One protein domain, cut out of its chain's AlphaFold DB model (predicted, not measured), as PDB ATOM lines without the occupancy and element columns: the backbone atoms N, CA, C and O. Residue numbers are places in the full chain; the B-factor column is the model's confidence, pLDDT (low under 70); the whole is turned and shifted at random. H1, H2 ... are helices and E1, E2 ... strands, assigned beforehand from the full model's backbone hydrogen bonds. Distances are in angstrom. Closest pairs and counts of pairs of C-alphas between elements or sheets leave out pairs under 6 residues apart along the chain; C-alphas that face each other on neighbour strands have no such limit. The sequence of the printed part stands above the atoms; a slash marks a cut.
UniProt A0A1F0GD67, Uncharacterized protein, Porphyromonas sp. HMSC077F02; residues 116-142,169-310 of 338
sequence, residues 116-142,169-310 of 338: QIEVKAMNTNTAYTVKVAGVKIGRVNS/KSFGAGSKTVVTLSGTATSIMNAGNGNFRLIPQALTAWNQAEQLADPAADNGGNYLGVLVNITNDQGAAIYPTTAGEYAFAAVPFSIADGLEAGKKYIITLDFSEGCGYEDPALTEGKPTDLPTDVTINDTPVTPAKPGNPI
ATOM      1  N   GLN A 116       2.549  20.716 -25.969       96.81
ATOM      2  CA  GLN A 116       3.038  21.727 -25.034       96.81
ATOM      3  C   GLN A 116       3.870  21.114 -23.910       96.81
ATOM      4  O   GLN A 116       3.484  20.085 -23.357       96.81
ATOM      5  N   ILE A 117       4.962  21.776 -23.521       97.31
ATOM      6  CA  ILE A 117       5.764  21.401 -22.346       97.31
ATOM      7  C   ILE A 117       5.886  22.595 -21.403       97.31
ATOM      8  O   ILE A 117       6.443  23.634 -21.760       97.31
ATOM      9  N   GLU A 118       5.388  22.419 -20.183       96.56
ATOM     10  CA  GLU A 118       5.649  23.289 -19.039       96.56
ATOM     11  C   GLU A 118       6.675  22.611 -18.134       96.56
ATOM     12  O   GLU A 118       6.494  21.450 -17.761       96.56
ATOM     13  N   VAL A 119       7.723  23.337 -17.749       97.69
ATOM     14  CA  VAL A 119       8.716  22.841 -16.794       97.69
ATOM     15  C   VAL A 119       8.555  23.569 -15.466       97.69
ATOM     16  O   VAL A 119       8.529  24.800 -15.400       97.69
ATOM     17  N   LYS A 120       8.454  22.782 -14.401       97.75
ATOM     18  CA  LYS A 120       8.460  23.206 -13.008       97.75
ATOM     19  C   LYS A 120       9.705  22.681 -12.312       97.75
ATOM     20  O   LYS A 120      10.232  21.639 -12.697       97.75
ATOM     21  N   ALA A 121      10.135  23.367 -11.264       98.25
ATOM     22  CA  ALA A 121      11.235  22.912 -10.428       98.25
ATOM     23  C   ALA A 121      10.979  23.166  -8.938       98.25
ATOM     24  O   ALA A 121      10.249  24.093  -8.573       98.25
ATOM     25  N   MET A 122      11.588  22.334  -8.094       98.44
ATOM     26  CA  MET A 122      11.597  22.450  -6.633       98.44
ATOM     27  C   MET A 122      12.944  22.021  -6.045       98.44
ATOM     28  O   MET A 122      13.730  21.357  -6.715       98.44
ATOM     29  N   ASN A 123      13.197  22.412  -4.798       98.25
ATOM     30  CA  ASN A 123      14.347  21.996  -4.002       98.25
ATOM     31  C   ASN A 123      14.001  22.052  -2.503       98.25
ATOM     32  O   ASN A 123      13.695  23.128  -1.986       98.25
ATOM     33  N   THR A 124      14.084  20.927  -1.795       97.88
ATOM     34  CA  THR A 124      14.002  20.864  -0.324       97.88
ATOM     35  C   THR A 124      15.373  20.736   0.339       97.88
ATOM     36  O   THR A 124      15.444  20.688   1.566       97.88
ATOM     37  N   ASN A 125      16.461  20.650  -0.433       95.81
ATOM     38  CA  ASN A 125      17.803  20.519   0.117       95.81
ATOM     39  C   ASN A 125      18.236  21.816   0.814       95.81
ATOM     40  O   ASN A 125      18.107  22.901   0.250       95.81
ATOM     41  N   THR A 126      18.771  21.701   2.028       94.81
ATOM     42  CA  THR A 126      19.239  22.844   2.828       94.81
ATOM     43  C   THR A 126      20.751  23.057   2.766       94.81
ATOM     44  O   THR A 126      21.233  24.063   3.275       94.81
ATOM     45  N   ALA A 127      21.511  22.128   2.181       94.44
ATOM     46  CA  ALA A 127      22.963  22.241   2.030       94.44
ATOM     47  C   ALA A 127      23.367  23.138   0.847       94.44
ATOM     48  O   ALA A 127      24.497  23.625   0.798       94.44
ATOM     49  N   TYR A 128      22.457  23.361  -0.104       96.44
ATOM     50  CA  TYR A 128      22.664  24.259  -1.233       96.44
ATOM     51  C   TYR A 128      21.386  24.990  -1.640       96.44
ATOM     52  O   TYR A 128      20.266  24.516  -1.453       96.44
ATOM     53  N   THR A 129      21.577  26.156  -2.245       97.94
ATOM     54  CA  THR A 129      20.529  26.967  -2.865       97.94
ATOM     55  C   THR A 129      20.622  26.842  -4.379       97.94
ATOM     56  O   THR A 129      21.718  26.888  -4.931       97.94
ATOM     57  N   VAL A 130      19.472  26.741  -5.051       98.38
ATOM     58  CA  VAL A 130      19.377  26.740  -6.518       98.38
ATOM     59  C   VAL A 130      18.575  27.955  -6.965       98.38
ATOM     60  O   VAL A 130      17.405  28.105  -6.604       98.38
ATOM     61  N   LYS A 131      19.197  28.818  -7.767       98.25
ATOM     62  CA  LYS A 131      18.538  29.906  -8.493       98.25
ATOM     63  C   LYS A 131      18.411  29.521  -9.959       98.25
ATOM     64  O   LYS A 131      19.384  29.065 -10.547       98.25
ATOM     65  N   VAL A 132      17.241  29.730 -10.549       98.19
ATOM     66  CA  VAL A 132      16.932  29.397 -11.944       98.19
ATOM     67  C   VAL A 132      16.634  30.667 -12.725       98.19
ATOM     68  O   VAL A 132      15.838  31.493 -12.281       98.19
ATOM     69  N   ALA A 133      17.253  30.810 -13.892       97.44
ATOM     70  CA  ALA A 133      17.049  31.945 -14.793       97.44
ATOM     71  C   ALA A 133      16.416  31.561 -16.138       97.44
ATOM     72  O   ALA A 133      16.098  32.437 -16.940       97.44
ATOM     73  N   GLY A 134      16.237  30.270 -16.411       96.31
ATOM     74  CA  GLY A 134      15.636  29.794 -17.648       96.31
ATOM     75  C   GLY A 134      15.731  28.286 -17.800       96.31
ATOM     76  O   GLY A 134      16.260  27.577 -16.942       96.31
ATOM     77  N   VAL A 135      15.220  27.798 -18.920       97.31
ATOM     78  CA  VAL A 135      15.175  26.377 -19.257       97.31
ATOM     79  C   VAL A 135      15.309  26.196 -20.762       97.31
ATOM     80  O   VAL A 135      14.901  27.060 -21.536       97.31
ATOM     81  N   LYS A 136      15.866  25.065 -21.186       97.44
ATOM     82  CA  LYS A 136      15.914  24.637 -22.579       97.44
ATOM     83  C   LYS A 136      15.490  23.183 -22.736       97.44
ATOM     84  O   LYS A 136      15.690  22.369 -21.836       97.44
ATOM     85  N   ILE A 137      14.945  22.862 -23.902       98.06
ATOM     86  CA  ILE A 137      14.795  21.487 -24.381       98.06
ATOM     87  C   ILE A 137      15.760  21.259 -25.539       98.06
ATOM     88  O   ILE A 137      15.810  22.046 -26.488       98.06
ATOM     89  N   GLY A 138      16.552  20.198 -25.427       97.75
ATOM     90  CA  GLY A 138      17.626  19.885 -26.356       97.75
ATOM     91  C   GLY A 138      17.212  18.945 -27.484       97.75
ATOM     92  O   GLY A 138      16.500  17.959 -27.264       97.75
ATOM     93  N   ARG A 139      17.752  19.221 -28.675       97.88
ATOM     94  CA  ARG A 139      17.845  18.286 -29.813       97.88
ATOM     95  C   ARG A 139      16.519  17.702 -30.301       97.88
ATOM     96  O   ARG A 139      16.394  16.508 -30.563       97.88
ATOM     97  N   VAL A 140      15.520  18.551 -30.465       98.06
ATOM     98  CA  VAL A 140      14.213  18.184 -31.023       98.06
ATOM     99  C   VAL A 140      14.137  18.550 -32.506       98.06
ATOM    100  O   VAL A 140      14.674  19.576 -32.923       98.06
ATOM    101  N   ASN A 141      13.465  17.737 -33.325       98.56
ATOM    102  CA  ASN A 141      13.217  18.095 -34.725       98.56
ATOM    103  C   ASN A 141      12.336  19.344 -34.782       98.56
ATOM    104  O   ASN A 141      11.266  19.378 -34.168       98.56
ATOM    105  N   SER A 142      12.783  20.357 -35.524       98.44
ATOM    106  CA  SER A 142      12.088  21.638 -35.648       98.44
ATOM    107  C   SER A 142      11.219  21.738 -36.896       98.44
ATOM    108  O   SER A 142      10.629  22.790 -37.125       98.44
ATOM    109  N   LYS A 169      17.113  20.973 -33.413       97.56
ATOM    110  CA  LYS A 169      17.445  22.215 -32.702       97.56
ATOM    111  C   LYS A 169      17.195  22.086 -31.204       97.56
ATOM    112  O   LYS A 169      16.457  21.213 -30.751       97.56
ATOM    113  N   SER A 170      17.774  23.011 -30.450       97.38
ATOM    114  CA  SER A 170      17.508  23.202 -29.026       97.38
ATOM    115  C   SER A 170      16.782  24.534 -28.826       97.38
ATOM    116  O   SER A 170      17.145  25.530 -29.452       97.38
ATOM    117  N   PHE A 171      15.765  24.565 -27.966       97.00
ATOM    118  CA  PHE A 171      14.924  25.746 -27.731       97.00
ATOM    119  C   PHE A 171      15.020  26.188 -26.280       97.00
ATOM    120  O   PHE A 171      14.826  25.363 -25.389       97.00
ATOM    121  N   GLY A 172      15.281  27.476 -26.050       95.81
ATOM    122  CA  GLY A 172      15.411  28.068 -24.719       95.81
ATOM    123  C   GLY A 172      14.316  29.083 -24.416       95.81
ATOM    124  O   GLY A 172      13.903  29.833 -25.297       95.81
ATOM    125  N   ALA A 173      13.880  29.128 -23.159       94.88
ATOM    126  CA  ALA A 173      13.022  30.167 -22.603       94.88
ATOM    127  C   ALA A 173      13.648  30.727 -21.319       94.88
ATOM    128  O   ALA A 173      13.967  29.969 -20.396       94.88
ATOM    129  N   GLY A 174      13.821  32.044 -21.252       94.00
ATOM    130  CA  GLY A 174      14.266  32.738 -20.052       94.00
ATOM    131  C   GLY A 174      13.126  32.817 -19.047       94.00
ATOM    132  O   GLY A 174      11.973  33.024 -19.411       94.00
ATOM    133  N   SER A 175      13.406  32.651 -17.761       91.12
ATOM    134  CA  SER A 175      12.408  32.943 -16.733       91.12
ATOM    135  C   SER A 175      12.155  34.452 -16.701       91.12
ATOM    136  O   SER A 175      13.078  35.245 -16.862       91.12
ATOM    137  N   LYS A 176      10.912  34.879 -16.438       88.12
ATOM    138  CA  LYS A 176      10.581  36.317 -16.346       88.12
ATOM    139  C   LYS A 176      11.411  37.036 -15.273       88.12
ATOM    140  O   LYS A 176      11.778  38.196 -15.424       88.12
ATOM    141  N   THR A 177      11.669  36.336 -14.176       92.44
ATOM    142  CA  THR A 177      12.546  36.741 -13.079       92.44
ATOM    143  C   THR A 177      13.338  35.523 -12.636       92.44
ATOM    144  O   THR A 177      12.869  34.397 -12.805       92.44
ATOM    145  N   VAL A 178      14.495  35.739 -12.012       96.19
ATOM    146  CA  VAL A 178      15.225  34.650 -11.356       96.19
ATOM    147  C   VAL A 178      14.351  34.030 -10.264       96.19
ATOM    148  O   VAL A 178      13.762  34.740  -9.447       96.19
ATOM    149  N   VAL A 179      14.272  32.702 -10.252       96.50
ATOM    150  CA  VAL A 179      13.494  31.916  -9.293       96.50
ATOM    151  C   VAL A 179      14.444  31.208  -8.337       96.50
ATOM    152  O   VAL A 179      15.204  30.341  -8.754       96.50
ATOM    153  N   THR A 180      14.383  31.527  -7.047       97.75
ATOM    154  CA  THR A 180      15.022  30.696  -6.017       97.75
ATOM    155  C   THR A 180      14.113  29.510  -5.716       97.75
ATOM    156  O   THR A 180      12.962  29.702  -5.316       97.75
ATOM    157  N   LEU A 181      14.605  28.288  -5.925       98.25
ATOM    158  CA  LEU A 181      13.815  27.080  -5.704       98.25
ATOM    159  C   LEU A 181      13.522  26.870  -4.214       98.25
ATOM    160  O   LEU A 181      14.337  27.179  -3.348       98.25
ATOM    161  N   SER A 182      12.342  26.321  -3.937       97.69
ATOM    162  CA  SER A 182      11.870  25.959  -2.598       97.69
ATOM    163  C   SER A 182      11.206  24.584  -2.640       97.69
ATOM    164  O   SER A 182      11.101  23.984  -3.710       97.69
ATOM    165  N   GLY A 183      10.695  24.098  -1.507       97.44
ATOM    166  CA  GLY A 183       9.964  22.826  -1.452       97.44
ATOM    167  C   GLY A 183       8.657  22.792  -2.255       97.44
ATOM    168  O   GLY A 183       8.070  21.726  -2.408       97.44
ATOM    169  N   THR A 184       8.202  23.928  -2.789       97.94
ATOM    170  CA  THR A 184       7.021  24.003  -3.654       97.94
ATOM    171  C   THR A 184       7.440  24.065  -5.118       97.94
ATOM    172  O   THR A 184       8.120  25.006  -5.532       97.94
ATOM    173  N   ALA A 185       6.969  23.106  -5.919       97.81
ATOM    174  CA  ALA A 185       7.180  23.101  -7.363       97.81
ATOM    175  C   ALA A 185       6.555  24.336  -8.022       97.81
ATOM    176  O   ALA A 185       5.336  24.528  -7.993       97.81
ATOM    177  N   THR A 186       7.394  25.147  -8.660       95.81
ATOM    178  CA  THR A 186       6.972  26.357  -9.371       95.81
ATOM    179  C   THR A 186       7.399  26.304 -10.828       95.81
ATOM    180  O   THR A 186       8.399  25.667 -11.154       95.81
ATOM    181  N   SER A 187       6.641  26.957 -11.708       95.12
ATOM    182  CA  SER A 187       7.019  27.054 -13.119       95.12
ATOM    183  C   SER A 187       8.293  27.878 -13.265       95.12
ATOM    184  O   SER A 187       8.406  28.964 -12.695       95.12
ATOM    185  N   ILE A 188       9.237  27.349 -14.036       94.81
ATOM    186  CA  ILE A 188      10.481  28.033 -14.413       94.81
ATOM    187  C   ILE A 188      10.433  28.552 -15.859       94.81
ATOM    188  O   ILE A 188      11.411  29.106 -16.357       94.81
ATOM    189  N   MET A 189       9.276  28.411 -16.516       91.50
ATOM    190  CA  MET A 189       8.987  28.982 -17.832       91.50
ATOM    191  C   MET A 189       8.744  30.497 -17.747       91.50
ATOM    192  O   MET A 189       8.414  31.048 -16.692       91.50
ATOM    193  N   ASN A 190       8.823  31.184 -18.886       88.00
ATOM    194  CA  ASN A 190       8.403  32.577 -18.974       88.00
ATOM    195  C   ASN A 190       6.868  32.684 -18.969       88.00
ATOM    196  O   ASN A 190       6.216  32.350 -19.956       88.00
ATOM    197  N   ALA A 191       6.269  33.220 -17.905       75.44
ATOM    198  CA  ALA A 191       4.816  33.410 -17.854       75.44
ATOM    199  C   ALA A 191       4.268  34.357 -18.949       75.44
ATOM    200  O   ALA A 191       3.087  34.278 -19.272       75.44
ATOM    201  N   GLY A 192       5.100  35.249 -19.506       77.94
ATOM    202  CA  GLY A 192       4.717  36.160 -20.592       77.94
ATOM    203  C   GLY A 192       4.813  35.536 -21.986       77.94
ATOM    204  O   GLY A 192       3.962  35.812 -22.824       77.94
ATOM    205  N   ASN A 193       5.805  34.668 -22.214       81.69
ATOM    206  CA  ASN A 193       6.051  34.052 -23.529       81.69
ATOM    207  C   ASN A 193       5.388  32.670 -23.668       81.69
ATOM    208  O   ASN A 193       5.167  32.187 -24.775       81.69
ATOM    209  N   GLY A 194       5.014  32.054 -22.545       86.75
ATOM    210  CA  GLY A 194       4.310  30.782 -22.492       86.75
ATOM    211  C   GLY A 194       5.231  29.564 -22.400       86.75
ATOM    212  O   GLY A 194       6.383  29.632 -21.976       86.75
ATOM    213  N   ASN A 195       4.659  28.417 -22.760       93.62
ATOM    214  CA  ASN A 195       5.302  27.107 -22.725       93.62
ATOM    215  C   ASN A 195       5.924  26.767 -24.084       93.62
ATOM    216  O   ASN A 195       5.499  27.313 -25.103       93.62
ATOM    217  N   PHE A 196       6.841  25.796 -24.123       96.88
ATOM    218  CA  PHE A 196       7.308  25.250 -25.400       96.88
ATOM    219  C   PHE A 196       6.123  24.662 -26.170       96.88
ATOM    220  O   PHE A 196       5.349  23.896 -25.591       96.88
ATOM    221  N   ARG A 197       5.993  24.986 -27.460       97.00
ATOM    222  CA  ARG A 197       5.050  24.360 -28.398       97.00
ATOM    223  C   ARG A 197       5.841  23.675 -29.505       97.00
ATOM    224  O   ARG A 197       6.401  24.326 -30.390       97.00
ATOM    225  N   LEU A 198       5.905  22.354 -29.434       98.31
ATOM    226  CA  LEU A 198       6.788  21.528 -30.251       98.31
ATOM    227  C   LEU A 198       5.986  20.620 -31.177       98.31
ATOM    228  O   LEU A 198       4.847  20.251 -30.886       98.31
ATOM    229  N   ILE A 199       6.608  20.240 -32.287       98.75
ATOM    230  CA  ILE A 199       6.047  19.261 -33.215       98.75
ATOM    231  C   ILE A 199       6.030  17.876 -32.535       98.75
ATOM    232  O   ILE A 199       7.071  17.467 -32.005       98.75
ATOM    233  N   PRO A 200       4.894  17.150 -32.567       98.62
ATOM    234  CA  PRO A 200       4.790  15.773 -32.086       98.62
ATOM    235  C   PRO A 200       5.830  14.853 -32.733       98.62
ATOM    236  O   PRO A 200       5.995  14.847 -33.953       98.62
ATOM    237  N   GLN A 201       6.562  14.107 -31.908       98.31
ATOM    238  CA  GLN A 201       7.667  13.241 -32.327       98.31
ATOM    239  C   GLN A 201       8.075  12.292 -31.196       98.31
ATOM    240  O   GLN A 201       7.853  12.579 -30.019       98.31
ATOM    241  N   ALA A 202       8.724  11.181 -31.544       97.62
ATOM    242  CA  ALA A 202       9.396  10.344 -30.557       97.62
ATOM    243  C   ALA A 202      10.561  11.109 -29.906       97.62
ATOM    244  O   ALA A 202      11.220  11.915 -30.562       97.62
ATOM    245  N   LEU A 203      10.825  10.829 -28.629       97.12
ATOM    246  CA  LEU A 203      11.963  11.381 -27.898       97.12
ATOM    247  C   LEU A 203      12.868  10.243 -27.437       97.12
ATOM    248  O   LEU A 203      12.398   9.293 -26.812       97.12
ATOM    249  N   THR A 204      14.161  10.357 -27.717       97.69
ATOM    250  CA  THR A 204      15.176   9.411 -27.240       97.69
ATOM    251  C   THR A 204      16.040  10.127 -26.230       97.69
ATOM    252  O   THR A 204      16.641  11.133 -26.575       97.69
ATOM    253  N   ALA A 205      16.119   9.637 -24.997       98.44
ATOM    254  CA  ALA A 205      16.879  10.320 -23.958       98.44
ATOM    255  C   ALA A 205      18.381  10.395 -24.291       98.44
ATOM    256  O   ALA A 205      18.978   9.446 -24.807       98.44
ATOM    257  N   TRP A 206      18.995  11.530 -23.965       98.44
ATOM    258  CA  TRP A 206      20.443  11.702 -23.969       98.44
ATOM    259  C   TRP A 206      21.123  10.670 -23.060       98.44
ATOM    260  O   TRP A 206      20.728  10.490 -21.907       98.44
ATOM    261  N   ASN A 207      22.163  10.008 -23.564       97.81
ATOM    262  CA  ASN A 207      22.936   9.052 -22.782       97.81
ATOM    263  C   ASN A 207      24.123   9.730 -22.086       97.81
ATOM    264  O   ASN A 207      25.263   9.666 -22.542       97.81
ATOM    265  N   GLN A 208      23.844  10.368 -20.949       96.44
ATOM    266  CA  GLN A 208      24.863  11.082 -20.175       96.44
ATOM    267  C   GLN A 208      26.028  10.183 -19.732       96.44
ATOM    268  O   GLN A 208      27.174  10.614 -19.744       96.44
ATOM    269  N   ALA A 209      25.748   8.921 -19.386       95.88
ATOM    270  CA  ALA A 209      26.758   8.009 -18.852       95.88
ATOM    271  C   ALA A 209      27.753   7.565 -19.933       95.88
ATOM    272  O   ALA A 209      28.945   7.426 -19.660       95.88
ATOM    273  N   GLU A 210      27.264   7.358 -21.156       95.56
ATOM    274  CA  GLU A 210      28.094   7.065 -22.324       95.56
ATOM    275  C   GLU A 210      28.969   8.266 -22.687       95.56
ATOM    276  O   GLU A 210      30.185   8.110 -22.794       95.56
ATOM    277  N   GLN A 211      28.389   9.469 -22.741       94.44
ATOM    278  CA  GLN A 211      29.151  10.680 -23.049       94.44
ATOM    279  C   GLN A 211      30.163  11.046 -21.946       94.44
ATOM    280  O   GLN A 211      31.229  11.591 -22.227       94.44
ATOM    281  N   LEU A 212      29.873  10.711 -20.685       94.12
ATOM    282  CA  LEU A 212      30.823  10.866 -19.582       94.12
ATOM    283  C   LEU A 212      32.038   9.935 -19.727       94.12
ATOM    284  O   LEU A 212      33.153  10.310 -19.347       94.12
ATOM    285  N   ALA A 213      31.818   8.709 -20.215       94.81
ATOM    286  CA  ALA A 213      32.866   7.712 -20.414       94.81
ATOM    287  C   ALA A 213      33.735   8.027 -21.642       94.81
ATOM    288  O   ALA A 213      34.953   7.849 -21.584       94.81
ATOM    289  N   ASP A 214      33.119   8.527 -22.713       92.50
ATOM    290  CA  ASP A 214      33.782   9.017 -23.917       92.50
ATOM    291  C   ASP A 214      33.094  10.308 -24.400       92.50
ATOM    292  O   ASP A 214      31.987  10.244 -24.935       92.50
ATOM    293  N   PRO A 215      33.735  11.488 -24.268       85.00
ATOM    294  CA  PRO A 215      33.159  12.758 -24.709       85.00
ATOM    295  C   PRO A 215      32.763  12.810 -26.192       85.00
ATOM    296  O   PRO A 215      31.959  13.666 -26.567       85.00
ATOM    297  N   ALA A 216      33.315  11.929 -27.037       87.69
ATOM    298  CA  ALA A 216      32.934  11.804 -28.444       87.69
ATOM    299  C   ALA A 216      31.689  10.915 -28.665       87.69
ATOM    300  O   ALA A 216      31.082  10.983 -29.735       87.69
ATOM    301  N   ALA A 217      31.291  10.107 -27.678       91.06
ATOM    302  CA  ALA A 217      30.163   9.178 -27.739       91.06
ATOM    303  C   ALA A 217      28.842   9.855 -27.333       91.06
ATOM    304  O   ALA A 217      28.189   9.506 -26.351       91.06
ATOM    305  N   ASP A 218      28.446  10.863 -28.105       93.50
ATOM    306  CA  ASP A 218      27.166  11.539 -27.941       93.50
ATOM    307  C   ASP A 218      26.087  10.889 -28.817       93.50
ATOM    308  O   ASP A 218      26.131  10.963 -30.046       93.50
ATOM    309  N   ASN A 219      25.076  10.285 -28.185       96.00
ATOM    310  CA  ASN A 219      23.960   9.659 -28.894       96.00
ATOM    311  C   ASN A 219      22.994  10.668 -29.549       96.00
ATOM    312  O   ASN A 219      22.014  10.257 -30.172       96.00
ATOM    313  N   GLY A 220      23.214  11.978 -29.373       96.06
ATOM    314  CA  GLY A 220      22.354  13.027 -29.922       96.06
ATOM    315  C   GLY A 220      20.969  13.094 -29.270       96.06
ATOM    316  O   GLY A 220      20.080  13.762 -29.796       96.06
ATOM    317  N   GLY A 221      20.766  12.416 -28.136       97.81
ATOM    318  CA  GLY A 221      19.465  12.300 -27.487       97.81
ATOM    319  C   GLY A 221      18.965  13.592 -26.833       97.81
ATOM    320  O   GLY A 221      19.709  14.539 -26.581       97.81
ATOM    321  N   ASN A 222      17.671  13.609 -26.543       98.62
ATOM    322  CA  ASN A 222      16.917  14.687 -25.929       98.62
ATOM    323  C   ASN A 222      17.211  14.829 -24.435       98.62
ATOM    324  O   ASN A 222      17.389  13.858 -23.694       98.62
ATOM    325  N   TYR A 223      17.190  16.074 -23.978       98.69
ATOM    326  CA  TYR A 223      17.422  16.426 -22.585       98.69
ATOM    327  C   TYR A 223      16.682  17.721 -22.236       98.69
ATOM    328  O   TYR A 223      16.314  18.503 -23.120       98.69
ATOM    329  N   LEU A 224      16.466  17.949 -20.943       98.56
ATOM    330  CA  LEU A 224      16.067  19.251 -20.410       98.56
ATOM    331  C   LEU A 224      17.282  19.881 -19.742       98.56
ATOM    332  O   LEU A 224      17.931  19.228 -18.931       98.56
ATOM    333  N   GLY A 225      17.586  21.130 -20.081       98.00
ATOM    334  CA  GLY A 225      18.626  21.924 -19.435       98.00
ATOM    335  C   GLY A 225      17.999  23.043 -18.616       98.00
ATOM    336  O   GLY A 225      17.197  23.806 -19.142       98.00
ATOM    337  N   VAL A 226      18.370  23.188 -17.349       98.38
ATOM    338  CA  VAL A 226      17.930  24.296 -16.488       98.38
ATOM    339  C   VAL A 226      19.093  25.257 -16.305       98.38
ATOM    340  O   VAL A 226      20.176  24.838 -15.910       98.38
ATOM    341  N   LEU A 227      18.894  26.539 -16.603       98.25
ATOM    342  CA  LEU A 227      19.919  27.564 -16.424       98.25
ATOM    343  C   LEU A 227      19.989  27.942 -14.940       98.25
ATOM    344  O   LEU A 227      19.124  28.670 -14.447       98.25
ATOM    345  N   VAL A 228      20.990  27.418 -14.234       98.44
ATOM    346  CA  VAL A 228      21.098  27.468 -12.771       98.44
ATOM    347  C   VAL A 228      22.310  28.259 -12.284       98.44
ATOM    348  O   VAL A 228      23.354  28.298 -12.931       98.44
ATOM    349  N   ASN A 229      22.167  28.837 -11.097       98.31
ATOM    350  CA  ASN A 229      23.252  29.256 -10.219       98.31
ATOM    351  C   ASN A 229      23.068  28.514  -8.888       98.31
ATOM    352  O   ASN A 229      22.008  28.606  -8.261       98.31
ATOM    353  N   ILE A 230      24.077  27.743  -8.493       98.31
ATOM    354  CA  ILE A 230      24.043  26.873  -7.320       98.31
ATOM    355  C   ILE A 230      25.141  27.308  -6.361       98.31
ATOM    356  O   ILE A 230      26.312  27.380  -6.738       98.31
ATOM    357  N   THR A 231      24.769  27.548  -5.106       98.19
ATOM    358  CA  THR A 231      25.703  27.881  -4.025       98.19
ATOM    359  C   THR A 231      25.488  26.970  -2.831       98.19
ATOM    360  O   THR A 231      24.369  26.507  -2.609       98.19
ATOM    361  N   ASN A 232      26.520  26.753  -2.018       95.31
ATOM    362  CA  ASN A 232      26.320  26.149  -0.702       95.31
ATOM    363  C   ASN A 232      25.580  27.117   0.247       95.31
ATOM    364  O   ASN A 232      25.283  28.265  -0.102       95.31
ATOM    365  N   ASP A 233      25.298  26.647   1.458       91.19
ATOM    366  CA  ASP A 233      24.686  27.411   2.551       91.19
ATOM    367  C   ASP A 233      25.502  28.644   2.991       91.19
ATOM    368  O   ASP A 233      24.938  29.602   3.516       91.19
ATOM    369  N   GLN A 234      26.812  28.659   2.725       92.50
ATOM    370  CA  GLN A 234      27.720  29.785   2.987       92.50
ATOM    371  C   GLN A 234      27.861  30.756   1.797       92.50
ATOM    372  O   GLN A 234      28.643  31.705   1.859       92.50
ATOM    373  N   GLY A 235      27.134  30.533   0.697       92.88
ATOM    374  CA  GLY A 235      27.175  31.374  -0.503       92.88
ATOM    375  C   GLY A 235      28.364  31.124  -1.442       92.88
ATOM    376  O   GLY A 235      28.513  31.845  -2.428       92.88
ATOM    377  N   ALA A 236      29.192  30.108  -1.190       95.81
ATOM    378  CA  ALA A 236      30.249  29.704  -2.113       95.81
ATOM    379  C   ALA A 236      29.644  29.059  -3.369       95.81
ATOM    380  O   ALA A 236      28.736  28.230  -3.271       95.81
ATOM    381  N   ALA A 237      30.158  29.434  -4.542       96.94
ATOM    382  CA  ALA A 237      29.703  28.906  -5.822       96.94
ATOM    383  C   ALA A 237      30.011  27.404  -5.944       96.94
ATOM    384  O   ALA A 237      31.149  26.980  -5.754       96.94
ATOM    385  N   ILE A 238      28.982  26.618  -6.261       95.88
ATOM    386  CA  ILE A 238      29.083  25.194  -6.598       95.88
ATOM    387  C   ILE A 238      29.050  25.036  -8.120       95.88
ATOM    388  O   ILE A 238      29.914  24.369  -8.681       95.88
ATOM    389  N   TYR A 239      28.063  25.648  -8.789       97.38
ATOM    390  CA  TYR A 239      27.918  25.574 -10.244       97.38
ATOM    391  C   TYR A 239      27.162  26.792 -10.809       97.38
ATOM    392  O   TYR A 239      26.058  27.077 -10.336       97.38
ATOM    393  N   PRO A 240      27.698  27.489 -11.828       97.19
ATOM    394  CA  PRO A 240      29.073  27.374 -12.331       97.19
ATOM    395  C   PRO A 240      30.110  27.730 -11.252       97.19
ATOM    396  O   PRO A 240      29.769  28.309 -10.221       97.19
ATOM    397  N   THR A 241      31.388  27.403 -11.477       94.69
ATOM    398  CA  THR A 241      32.458  27.748 -10.516       94.69
ATOM    399  C   THR A 241      32.732  29.254 -10.446       94.69
ATOM    400  O   THR A 241      33.309  29.734  -9.471       94.69
ATOM    401  N   THR A 242      32.313  30.014 -11.463       95.38
ATOM    402  CA  THR A 242      32.363  31.480 -11.449       95.38
ATOM    403  C   THR A 242      31.186  32.041 -10.656       95.38
ATOM    404  O   THR A 242      30.022  31.846 -11.007       95.38
ATOM    405  N   ALA A 243      31.482  32.766  -9.578       94.75
ATOM    406  CA  ALA A 243      30.461  33.344  -8.713       94.75
ATOM    407  C   ALA A 243      29.565  34.353  -9.458       94.75
ATOM    408  O   ALA A 243      30.050  35.218 -10.181       94.75
ATOM    409  N   GLY A 244      28.252  34.262  -9.228       94.69
ATOM    410  CA  GLY A 244      27.248  35.180  -9.781       94.69
ATOM    411  C   GLY A 244      26.763  34.860 -11.199       94.69
ATOM    412  O   GLY A 244      25.765  35.435 -11.627       94.69
ATOM    413  N   GLU A 245      27.404  33.930 -11.905       97.50
ATOM    414  CA  GLU A 245      27.003  33.523 -13.257       97.50
ATOM    415  C   GLU A 245      26.078  32.298 -13.242       97.50
ATOM    416  O   GLU A 245      25.883  31.659 -12.205       97.50
ATOM    417  N   TYR A 246      25.496  31.969 -14.395       98.12
ATOM    418  CA  TYR A 246      24.567  30.852 -14.561       98.12
ATOM    419  C   TYR A 246      25.050  29.883 -15.630       98.12
ATOM    420  O   TYR A 246      25.610  30.295 -16.639       98.12
ATOM    421  N   ALA A 247      24.768  28.597 -15.461       97.69
ATOM    422  CA  ALA A 247      25.096  27.576 -16.447       97.69
ATOM    423  C   ALA A 247      24.012  26.505 -16.527       97.69
ATOM    424  O   ALA A 247      23.225  26.332 -15.599       97.69
ATOM    425  N   PHE A 248      23.940  25.796 -17.652       98.00
ATOM    426  CA  PHE A 248      22.929  24.762 -17.834       98.00
ATOM    427  C   PHE A 248      23.266  23.497 -17.044       98.00
ATOM    428  O   PHE A 248      24.371  22.965 -17.142       98.00
ATOM    429  N   ALA A 249      22.285  23.024 -16.287       97.69
ATOM    430  CA  ALA A 249      22.233  21.723 -15.648       97.69
ATOM    431  C   ALA A 249      21.274  20.820 -16.423       97.69
ATOM    432  O   ALA A 249      20.085  21.130 -16.518       97.69
ATOM    433  N   ALA A 250      21.778  19.731 -16.997       98.12
ATOM    434  CA  ALA A 250      21.023  18.874 -17.899       98.12
ATOM    435  C   ALA A 250      20.535  17.584 -17.230       98.12
ATOM    436  O   ALA A 250      21.215  16.994 -16.390       98.12
ATOM    437  N   VAL A 251      19.368  17.108 -17.660       98.19
ATOM    438  CA  VAL A 251      18.855  15.767 -17.360       98.19
ATOM    439  C   VAL A 251      18.394  15.081 -18.649       98.19
ATOM    440  O   VAL A 251      17.722  15.723 -19.464       98.19
ATOM    441  N   PRO A 252      18.716  13.789 -18.854       98.31
ATOM    442  CA  PRO A 252      18.139  12.998 -19.935       98.31
ATOM    443  C   PRO A 252      16.612  13.095 -19.945       98.31
ATOM    444  O   PRO A 252      15.977  12.998 -18.893       98.31
ATOM    445  N   PHE A 253      16.014  13.283 -21.121       98.06
ATOM    446  CA  PHE A 253      14.576  13.502 -21.233       98.06
ATOM    447  C   PHE A 253      13.951  12.611 -22.297       98.06
ATOM    448  O   PHE A 253      14.374  12.583 -23.447       98.06
ATOM    449  N   SER A 254      12.898  11.902 -21.907       96.38
ATOM    450  CA  SER A 254      12.030  11.167 -22.818       96.38
ATOM    451  C   SER A 254      10.634  11.062 -22.216       96.38
ATOM    452  O   SER A 254      10.433  11.256 -21.016       96.38
ATOM    453  N   ILE A 255       9.671  10.753 -23.073       93.06
ATOM    454  CA  ILE A 255       8.304  10.392 -22.710       93.06
ATOM    455  C   ILE A 255       8.027   9.094 -23.461       93.06
ATOM    456  O   ILE A 255       8.407   8.996 -24.626       93.06
ATOM    457  N   ALA A 256       7.405   8.109 -22.809       90.31
ATOM    458  CA  ALA A 256       7.259   6.753 -23.353       90.31
ATOM    459  C   ALA A 256       6.679   6.730 -24.782       90.31
ATOM    460  O   ALA A 256       7.244   6.083 -25.659       90.31
ATOM    461  N   ASP A 257       5.622   7.507 -25.028       91.31
ATOM    462  CA  ASP A 257       4.961   7.613 -26.338       91.31
ATOM    463  C   ASP A 257       5.452   8.815 -27.173       91.31
ATOM    464  O   ASP A 257       4.902   9.146 -28.227       91.31
ATOM    465  N   GLY A 258       6.508   9.484 -26.708       95.56
ATOM    466  CA  GLY A 258       6.984  10.748 -27.255       95.56
ATOM    467  C   GLY A 258       6.043  11.919 -26.969       95.56
ATOM    468  O   GLY A 258       5.238  11.909 -26.038       95.56
ATOM    469  N   LEU A 259       6.192  12.965 -27.774       97.94
ATOM    470  CA  LEU A 259       5.306  14.119 -27.797       97.94
ATOM    471  C   LEU A 259       4.120  13.824 -28.709       97.94
ATOM    472  O   LEU A 259       4.316  13.482 -29.873       97.94
ATOM    473  N   GLU A 260       2.907  13.984 -28.188       97.44
ATOM    474  CA  GLU A 260       1.663  13.764 -28.927       97.44
ATOM    475  C   GLU A 260       0.884  15.068 -29.123       97.44
ATOM    476  O   GLU A 260       0.867  15.957 -28.259       97.44
ATOM    477  N   ALA A 261       0.208  15.177 -30.263       97.44
ATOM    478  CA  ALA A 261      -0.564  16.358 -30.629       97.44
ATOM    479  C   ALA A 261      -1.650  16.683 -29.589       97.44
ATOM    480  O   ALA A 261      -2.415  15.816 -29.159       97.44
ATOM    481  N   GLY A 262      -1.730  17.954 -29.196       95.69
ATOM    482  CA  GLY A 262      -2.742  18.464 -28.275       95.69
ATOM    483  C   GLY A 262      -2.587  18.047 -26.817       95.69
ATOM    484  O   GLY A 262      -3.457  18.374 -26.010       95.69
ATOM    485  N   LYS A 263      -1.484  17.388 -26.446       96.31
ATOM    486  CA  LYS A 263      -1.143  17.157 -25.039       96.31
ATOM    487  C   LYS A 263      -0.323  18.313 -24.473       96.31
ATOM    488  O   LYS A 263       0.555  18.864 -25.138       96.31
ATOM    489  N   LYS A 264      -0.599  18.649 -23.211       96.06
ATOM    490  CA  LYS A 264       0.247  19.505 -22.375       96.06
ATOM    491  C   LYS A 264       0.912  18.640 -21.310       96.06
ATOM    492  O   LYS A 264       0.232  18.123 -20.427       96.06
ATOM    493  N   TYR A 265       2.228  18.522 -21.381       97.44
ATOM    494  CA  TYR A 265       3.041  17.838 -20.387       97.44
ATOM    495  C   TYR A 265       3.529  18.853 -19.354       97.44
ATOM    496  O   TYR A 265       4.090  19.889 -19.709       97.44
ATOM    497  N   ILE A 266       3.289  18.565 -18.077       97.38
ATOM    498  CA  ILE A 266       3.801  19.356 -16.954       97.38
ATOM    499  C   ILE A 266       4.893  18.518 -16.300       97.38
ATOM    500  O   ILE A 266       4.599  17.506 -15.667       97.38
ATOM    501  N   ILE A 267       6.142  18.922 -16.497       98.00
ATOM    502  CA  ILE A 267       7.320  18.214 -16.001       98.00
ATOM    503  C   ILE A 267       7.787  18.895 -14.722       98.00
ATOM    504  O   ILE A 267       8.003  20.103 -14.727       98.00
ATOM    505  N   THR A 268       7.965  18.136 -13.644       98.19
ATOM    506  CA  THR A 268       8.540  18.647 -12.393       98.19
ATOM    507  C   THR A 268       9.940  18.078 -12.217       98.19
ATOM    508  O   THR A 268      10.108  16.863 -12.173       98.19
ATOM    509  N   LEU A 269      10.930  18.962 -12.112       98.44
ATOM    510  CA  LEU A 269      12.316  18.628 -11.806       98.44
ATOM    511  C   LEU A 269      12.576  18.850 -10.316       98.44
ATOM    512  O   LEU A 269      12.372  19.950  -9.798       98.44
ATOM    513  N   ASP A 270      13.016  17.802  -9.631       98.06
ATOM    514  CA  ASP A 270      13.321  17.855  -8.206       98.06
ATOM    515  C   ASP A 270      14.835  17.928  -7.991       98.06
ATOM    516  O   ASP A 270      15.565  16.986  -8.301       98.06
ATOM    517  N   PHE A 271      15.297  19.063  -7.469       98.19
ATOM    518  CA  PHE A 271      16.703  19.318  -7.176       98.19
ATOM    519  C   PHE A 271      17.108  18.874  -5.767       98.19
ATOM    520  O   PHE A 271      18.227  19.146  -5.348       98.19
ATOM    521  N   SER A 272      16.230  18.218  -5.006       96.69
ATOM    522  CA  SER A 272      16.457  17.935  -3.580       96.69
ATOM    523  C   SER A 272      17.568  16.913  -3.315       96.69
ATOM    524  O   SER A 272      18.231  16.982  -2.279       96.69
ATOM    525  N   GLU A 273      17.798  15.990  -4.251       93.00
ATOM    526  CA  GLU A 273      18.793  14.911  -4.122       93.00
ATOM    527  C   GLU A 273      19.916  14.987  -5.170       93.00
ATOM    528  O   GLU A 273      20.831  14.164  -5.175       93.00
ATOM    529  N   GLY A 274      19.874  15.976  -6.062       92.75
ATOM    530  CA  GLY A 274      20.853  16.129  -7.127       92.75
ATOM    531  C   GLY A 274      20.557  17.328  -8.015       92.75
ATOM    532  O   GLY A 274      19.444  17.838  -8.036       92.75
ATOM    533  N   CYS A 275      21.556  17.759  -8.783       95.81
ATOM    534  CA  CYS A 275      21.432  18.921  -9.668       95.81
ATOM    535  C   CYS A 275      21.637  18.574 -11.145       95.81
ATOM    536  O   CYS A 275      21.967  19.454 -11.930       95.81
ATOM    537  N   GLY A 276      21.455  17.309 -11.533       96.94
ATOM    538  CA  GLY A 276      21.677  16.852 -12.906       96.94
ATOM    539  C   GLY A 276      23.158  16.789 -13.288       96.94
ATOM    540  O   GLY A 276      24.025  16.555 -12.440       96.94
ATOM    541  N   TYR A 277      23.423  16.971 -14.577       97.56
ATOM    542  CA  TYR A 277      24.723  16.755 -15.208       97.56
ATOM    543  C   TYR A 277      25.190  17.996 -15.974       97.56
ATOM    544  O   TYR A 277      24.376  18.829 -16.378       97.56
ATOM    545  N   GLU A 278      26.497  18.107 -16.199       96.19
ATOM    546  CA  GLU A 278      27.076  19.101 -17.104       96.19
ATOM    547  C   GLU A 278      26.453  18.968 -18.504       96.19
ATOM    548  O   GLU A 278      26.369  17.870 -19.065       96.19
ATOM    549  N   ASP A 279      25.980  20.096 -19.038       96.12
ATOM    550  CA  ASP A 279      25.195  20.166 -20.271       96.12
ATOM    551  C   ASP A 279      25.985  19.696 -21.507       96.12
ATOM    552  O   ASP A 279      27.146  20.081 -21.678       96.12
ATOM    553  N   PRO A 280      25.368  18.913 -22.414       95.38
ATOM    554  CA  PRO A 280      26.071  18.364 -23.569       95.38
ATOM    555  C   PRO A 280      26.205  19.336 -24.753       95.38
ATOM    556  O   PRO A 280      26.877  19.004 -25.727       95.38
ATOM    557  N   ALA A 281      25.580  20.521 -24.708       93.19
ATOM    558  CA  ALA A 281      25.650  21.525 -25.774       93.19
ATOM    559  C   ALA A 281      25.486  22.956 -25.219       93.19
ATOM    560  O   ALA A 281      24.446  23.606 -25.383       93.19
ATOM    561  N   LEU A 282      26.539  23.463 -24.568       88.06
ATOM    562  CA  LEU A 282      26.544  24.746 -23.844       88.06
ATOM    563  C   LEU A 282      26.177  25.956 -24.720       88.06
ATOM    564  O   LEU A 282      25.576  26.918 -24.240       88.06
ATOM    565  N   THR A 283      26.481  25.902 -26.017       89.38
ATOM    566  CA  THR A 283      26.226  26.997 -26.965       89.38
ATOM    567  C   THR A 283      24.843  26.953 -27.615       89.38
ATOM    568  O   THR A 283      24.471  27.905 -28.298       89.38
ATOM    569  N   GLU A 284      24.071  25.882 -27.422       93.38
ATOM    570  CA  GLU A 284      22.783  25.676 -28.089       93.38
ATOM    571  C   GLU A 284      21.583  25.945 -27.179       93.38
ATOM    572  O   GLU A 284      21.609  25.666 -25.977       93.38
ATOM    573  N   GLY A 285      20.490  26.432 -27.780       92.69
ATOM    574  CA  GLY A 285      19.217  26.634 -27.085       92.69
ATOM    575  C   GLY A 285      19.289  27.676 -25.972       92.69
ATOM    576  O   GLY A 285      18.556  27.574 -24.992       92.69
ATOM    577  N   LYS A 286      20.189  28.656 -26.096       94.00
ATOM    578  CA  LYS A 286      20.280  29.775 -25.158       94.00
ATOM    579  C   LYS A 286      19.056  30.681 -25.308       94.00
ATOM    580  O   LYS A 286      18.776  31.118 -26.426       94.00
ATOM    581  N   PRO A 287      18.344  30.991 -24.216       91.88
ATOM    582  CA  PRO A 287      17.283  31.975 -24.266       91.88
ATOM    583  C   PRO A 287      17.831  33.356 -24.617       91.88
ATOM    584  O   PRO A 287      18.900  33.750 -24.152       91.88
ATOM    585  N   THR A 288      17.077  34.101 -25.418       87.81
ATOM    586  CA  THR A 288      17.381  35.496 -25.771       87.81
ATOM    587  C   THR A 288      16.631  36.497 -24.888       87.81
ATOM    588  O   THR A 288      16.883  37.696 -24.958       87.81
ATOM    589  N   ASP A 289      15.729  36.006 -24.039       88.31
ATOM    590  CA  ASP A 289      14.788  36.751 -23.202       88.31
ATOM    591  C   ASP A 289      15.109  36.622 -21.700       88.31
ATOM    592  O   ASP A 289      14.213  36.473 -20.869       88.31
ATOM    593  N   LEU A 290      16.395  36.644 -21.345       92.62
ATOM    594  CA  LEU A 290      16.844  36.515 -19.957       92.62
ATOM    595  C   LEU A 290      16.601  37.788 -19.122       92.62
ATOM    596  O   LEU A 290      16.610  38.896 -19.665       92.62
ATOM    597  N   PRO A 291      16.463  37.660 -17.787       91.06
ATOM    598  CA  PRO A 291      16.557  38.800 -16.877       91.06
ATOM    599  C   PRO A 291      17.889  39.551 -17.048       91.06
ATOM    600  O   PRO A 291      18.916  38.936 -17.320       91.06
ATOM    601  N   THR A 292      17.890  40.871 -16.839       89.00
ATOM    602  CA  THR A 292      19.040  41.756 -17.132       89.00
ATOM    603  C   THR A 292      20.334  41.384 -16.413       89.00
ATOM    604  O   THR A 292      21.411  41.599 -16.955       89.00
ATOM    605  N   ASP A 293      20.229  40.812 -15.214       89.12
ATOM    606  CA  ASP A 293      21.374  40.538 -14.338       89.12
ATOM    607  C   ASP A 293      21.869  39.084 -14.463       89.12
ATOM    608  O   ASP A 293      22.562  38.569 -13.585       89.12
ATOM    609  N   VAL A 294      21.469  38.388 -15.530       96.69
ATOM    610  CA  VAL A 294      21.840  36.994 -15.786       96.69
ATOM    611  C   VAL A 294      22.906  36.937 -16.871       96.69
ATOM    612  O   VAL A 294      22.646  37.217 -18.040       96.69
ATOM    613  N   THR A 295      24.091  36.471 -16.486       96.69
ATOM    614  CA  THR A 295      25.182  36.139 -17.408       96.69
ATOM    615  C   THR A 295      25.295  34.623 -17.534       96.69
ATOM    616  O   THR A 295      25.458  33.932 -16.526       96.69
ATOM    617  N   ILE A 296      25.210  34.099 -18.763       96.81
ATOM    618  CA  ILE A 296      25.473  32.680 -19.042       96.81
ATOM    619  C   ILE A 296      26.990  32.449 -19.076       96.81
ATOM    620  O   ILE A 296      27.704  33.130 -19.809       96.81
ATOM    621  N   ASN A 297      27.454  31.450 -18.334       95.38
ATOM    622  CA  ASN A 297      28.813  30.934 -18.368       95.38
ATOM    623  C   ASN A 297      28.901  29.734 -19.326       95.38
ATOM    624  O   ASN A 297      28.326  28.675 -19.071       95.38
ATOM    625  N   ASP A 298      29.650  29.906 -20.416       91.75
ATOM    626  CA  ASP A 298      29.869  28.881 -21.449       91.75
ATOM    627  C   ASP A 298      31.020  27.915 -21.137       91.75
ATOM    628  O   ASP A 298      31.300  26.996 -21.904       91.75
ATOM    629  N   THR A 299      31.696  28.117 -20.011       93.25
ATOM    630  CA  THR A 299      32.803  27.300 -19.503       93.25
ATOM    631  C   THR A 299      32.619  27.069 -17.998       93.25
ATOM    632  O   THR A 299      33.456  27.494 -17.195       93.25
ATOM    633  N   PRO A 300      31.496  26.454 -17.580       93.12
ATOM    634  CA  PRO A 300      31.068  26.462 -16.182       93.12
ATOM    635  C   PRO A 300      31.981  25.664 -15.252       93.12
ATOM    636  O   PRO A 300      32.001  25.919 -14.046       93.12
ATOM    637  N   VAL A 301      32.720  24.714 -15.827       90.44
ATOM    638  CA  VAL A 301      33.751  23.884 -15.205       90.44
ATOM    639  C   VAL A 301      34.899  23.760 -16.209       90.44
ATOM    640  O   VAL A 301      34.669  23.677 -17.416       90.44
ATOM    641  N   THR A 302      36.146  23.780 -15.731       87.38
ATOM    642  CA  THR A 302      37.338  23.602 -16.575       87.38
ATOM    643  C   THR A 302      38.196  22.445 -16.050       87.38
ATOM    644  O   THR A 302      38.642  22.510 -14.903       87.38
ATOM    645  N   PRO A 303      38.486  21.416 -16.873       85.62
ATOM    646  CA  PRO A 303      37.966  21.207 -18.229       85.62
ATOM    647  C   PRO A 303      36.468  20.853 -18.219       85.62
ATOM    648  O   PRO A 303      35.992  20.242 -17.267       85.62
ATOM    649  N   ALA A 304      35.743  21.214 -19.283       84.69
ATOM    650  CA  ALA A 304      34.343  20.827 -19.443       84.69
ATOM    651  C   ALA A 304      34.222  19.307 -19.611       84.69
ATOM    652  O   ALA A 304      35.009  18.700 -20.350       84.69
ATOM    653  N   LYS A 305      33.232  18.696 -18.956       89.62
ATOM    654  CA  LYS A 305      33.012  17.253 -19.004       89.62
ATOM    655  C   LYS A 305      31.512  16.934 -19.093       89.62
ATOM    656  O   LYS A 305      30.903  16.585 -18.083       89.62
ATOM    657  N   PRO A 306      30.908  17.013 -20.296       92.06
ATOM    658  CA  PRO A 306      29.513  16.636 -20.517       92.06
ATOM    659  C   PRO A 306      29.135  15.306 -19.862       92.06
ATOM    660  O   PRO A 306      29.902  14.343 -19.905       92.06
ATOM    661  N   GLY A 307      27.958  15.255 -19.238       92.44
ATOM    662  CA  GLY A 307      27.493  14.065 -18.518       92.44
ATOM    663  C   GLY A 307      28.093  13.886 -17.122       92.44
ATOM    664  O   GLY A 307      27.667  13.014 -16.375       92.44
ATOM    665  N   ASN A 308      29.045  14.717 -16.700       94.81
ATOM    666  CA  ASN A 308      29.547  14.661 -15.331       94.81
ATOM    667  C   ASN A 308      28.479  15.180 -14.348       94.81
ATOM    668  O   ASN A 308      27.868  16.214 -14.624       94.81
ATOM    669  N   PRO A 309      28.215  14.499 -13.215       96.19
ATOM    670  CA  PRO A 309      27.276  14.999 -12.215       96.19
ATOM    671  C   PRO A 309      27.693  16.375 -11.687       96.19
ATOM    672  O   PRO A 309      28.847  16.569 -11.309       96.19
ATOM    673  N   ILE A 310      26.742  17.308 -11.601       96.25
ATOM    674  CA  ILE A 310      27.003  18.658 -11.071       96.25
ATOM    675  C   ILE A 310      27.353  18.617  -9.582       96.25
ATOM    676  O   ILE A 310      28.193  19.383  -9.115       96.25
TER     677      ILE A 310
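Overview. This is residues 116 to 142 and 169 to 310 of the 338 residues of an uncharacterized protein of Porphyromonas sp. HMSC077F02 (UniProt A0A1F0GD67). Two sheets lie face to face as a sandwich: a larger, strongly twisted sheet of E2, E3, E5, E6 and E7, and a smaller one of E4, E1 and E8 over one of its faces. The one short helix, H1, lies off by the end of E7, and residues 271 to 310, a long closing stretch with no named element, run largely over the side of the larger sheet away from the smaller one. The printed part has 169 residues, in the order E1 E2 E3 E4 H1 E5 E6 E7 E8; the class is mostly strand, though under half of the residues are in named elements. The larger sheet is branched and antiparallel; the smaller runs E4 E1 E8 and is mixed. The whole is compact, with a radius of gyration of the C-alphas of 15.0 A and spans of 46 by 39 by 28 A.

Along the chain. E1, residues 116 to 122, begins at C-alpha (3.038, 21.727, -25.034) and is 20.3 A long. E2, residues 128 to 142, is 36.1 A long and bends by 62 degrees at residue 131. E3, residues 169 to 180, 28.1 A long, bends by 84 degrees at residue 177. E4 is residues 196 to 198, and H1 residues 208 to 213. E5, residues 223 to 232, 25.5 A long, bends by 61 degrees at residue 227. E6 is residues 237 to 239; E7, residues 247 to 252, is 16.5 A long. E8, residues 264 to 270, 19.3 A long, ends at C-alpha (13.321, 17.855, -8.206).

Arrangement. E3 and E5 lie on opposite sides of E2, both antiparallel to it; N 135 and O 173 are 2.9 A apart, and N 131 and O 229 are 2.9 A apart. E6 and E7 lie on the other side of E5 from E2; E5 and E6 form a hairpin, with N 230 and O 239 at 2.8 A, and N 226 and O 249 of E5 and E7 are 2.8 A apart. In the smaller sheet E1 and E8 are parallel, with N 120 and O 267 at 2.7 A, and E4 and E1 are antiparallel, with N 117 and O 196 at 3.0 A. Where the two sheets face each other, their parts are 9.3 A apart centre to centre, with the strands of the one at 28 degrees to those of the other. H1 is not on the larger sheet, but only just, with 4 pairs of C-alphas within 10 A; its closest C-alphas to E7 are those of Gln 208 and Pro 252, 7.0 A apart. In H1 every O i to N i+4 pair is within hydrogen-bond range. Residues 277 to 278 pair antiparallel with residues 249 to 250 of E7.

Size, cuts and confidence. The two C-alphas farthest apart, those of Gln 234 and Ala 261, are 45.9 A apart. Residues 143 to 168 are not printed, and C-alphas 142 and 169 are 6.1 A apart across the cut. The links E3 to E4 and E7 to E8 are long. The mean pLDDT of the printed part is 95.1, and no printed residue is under 70.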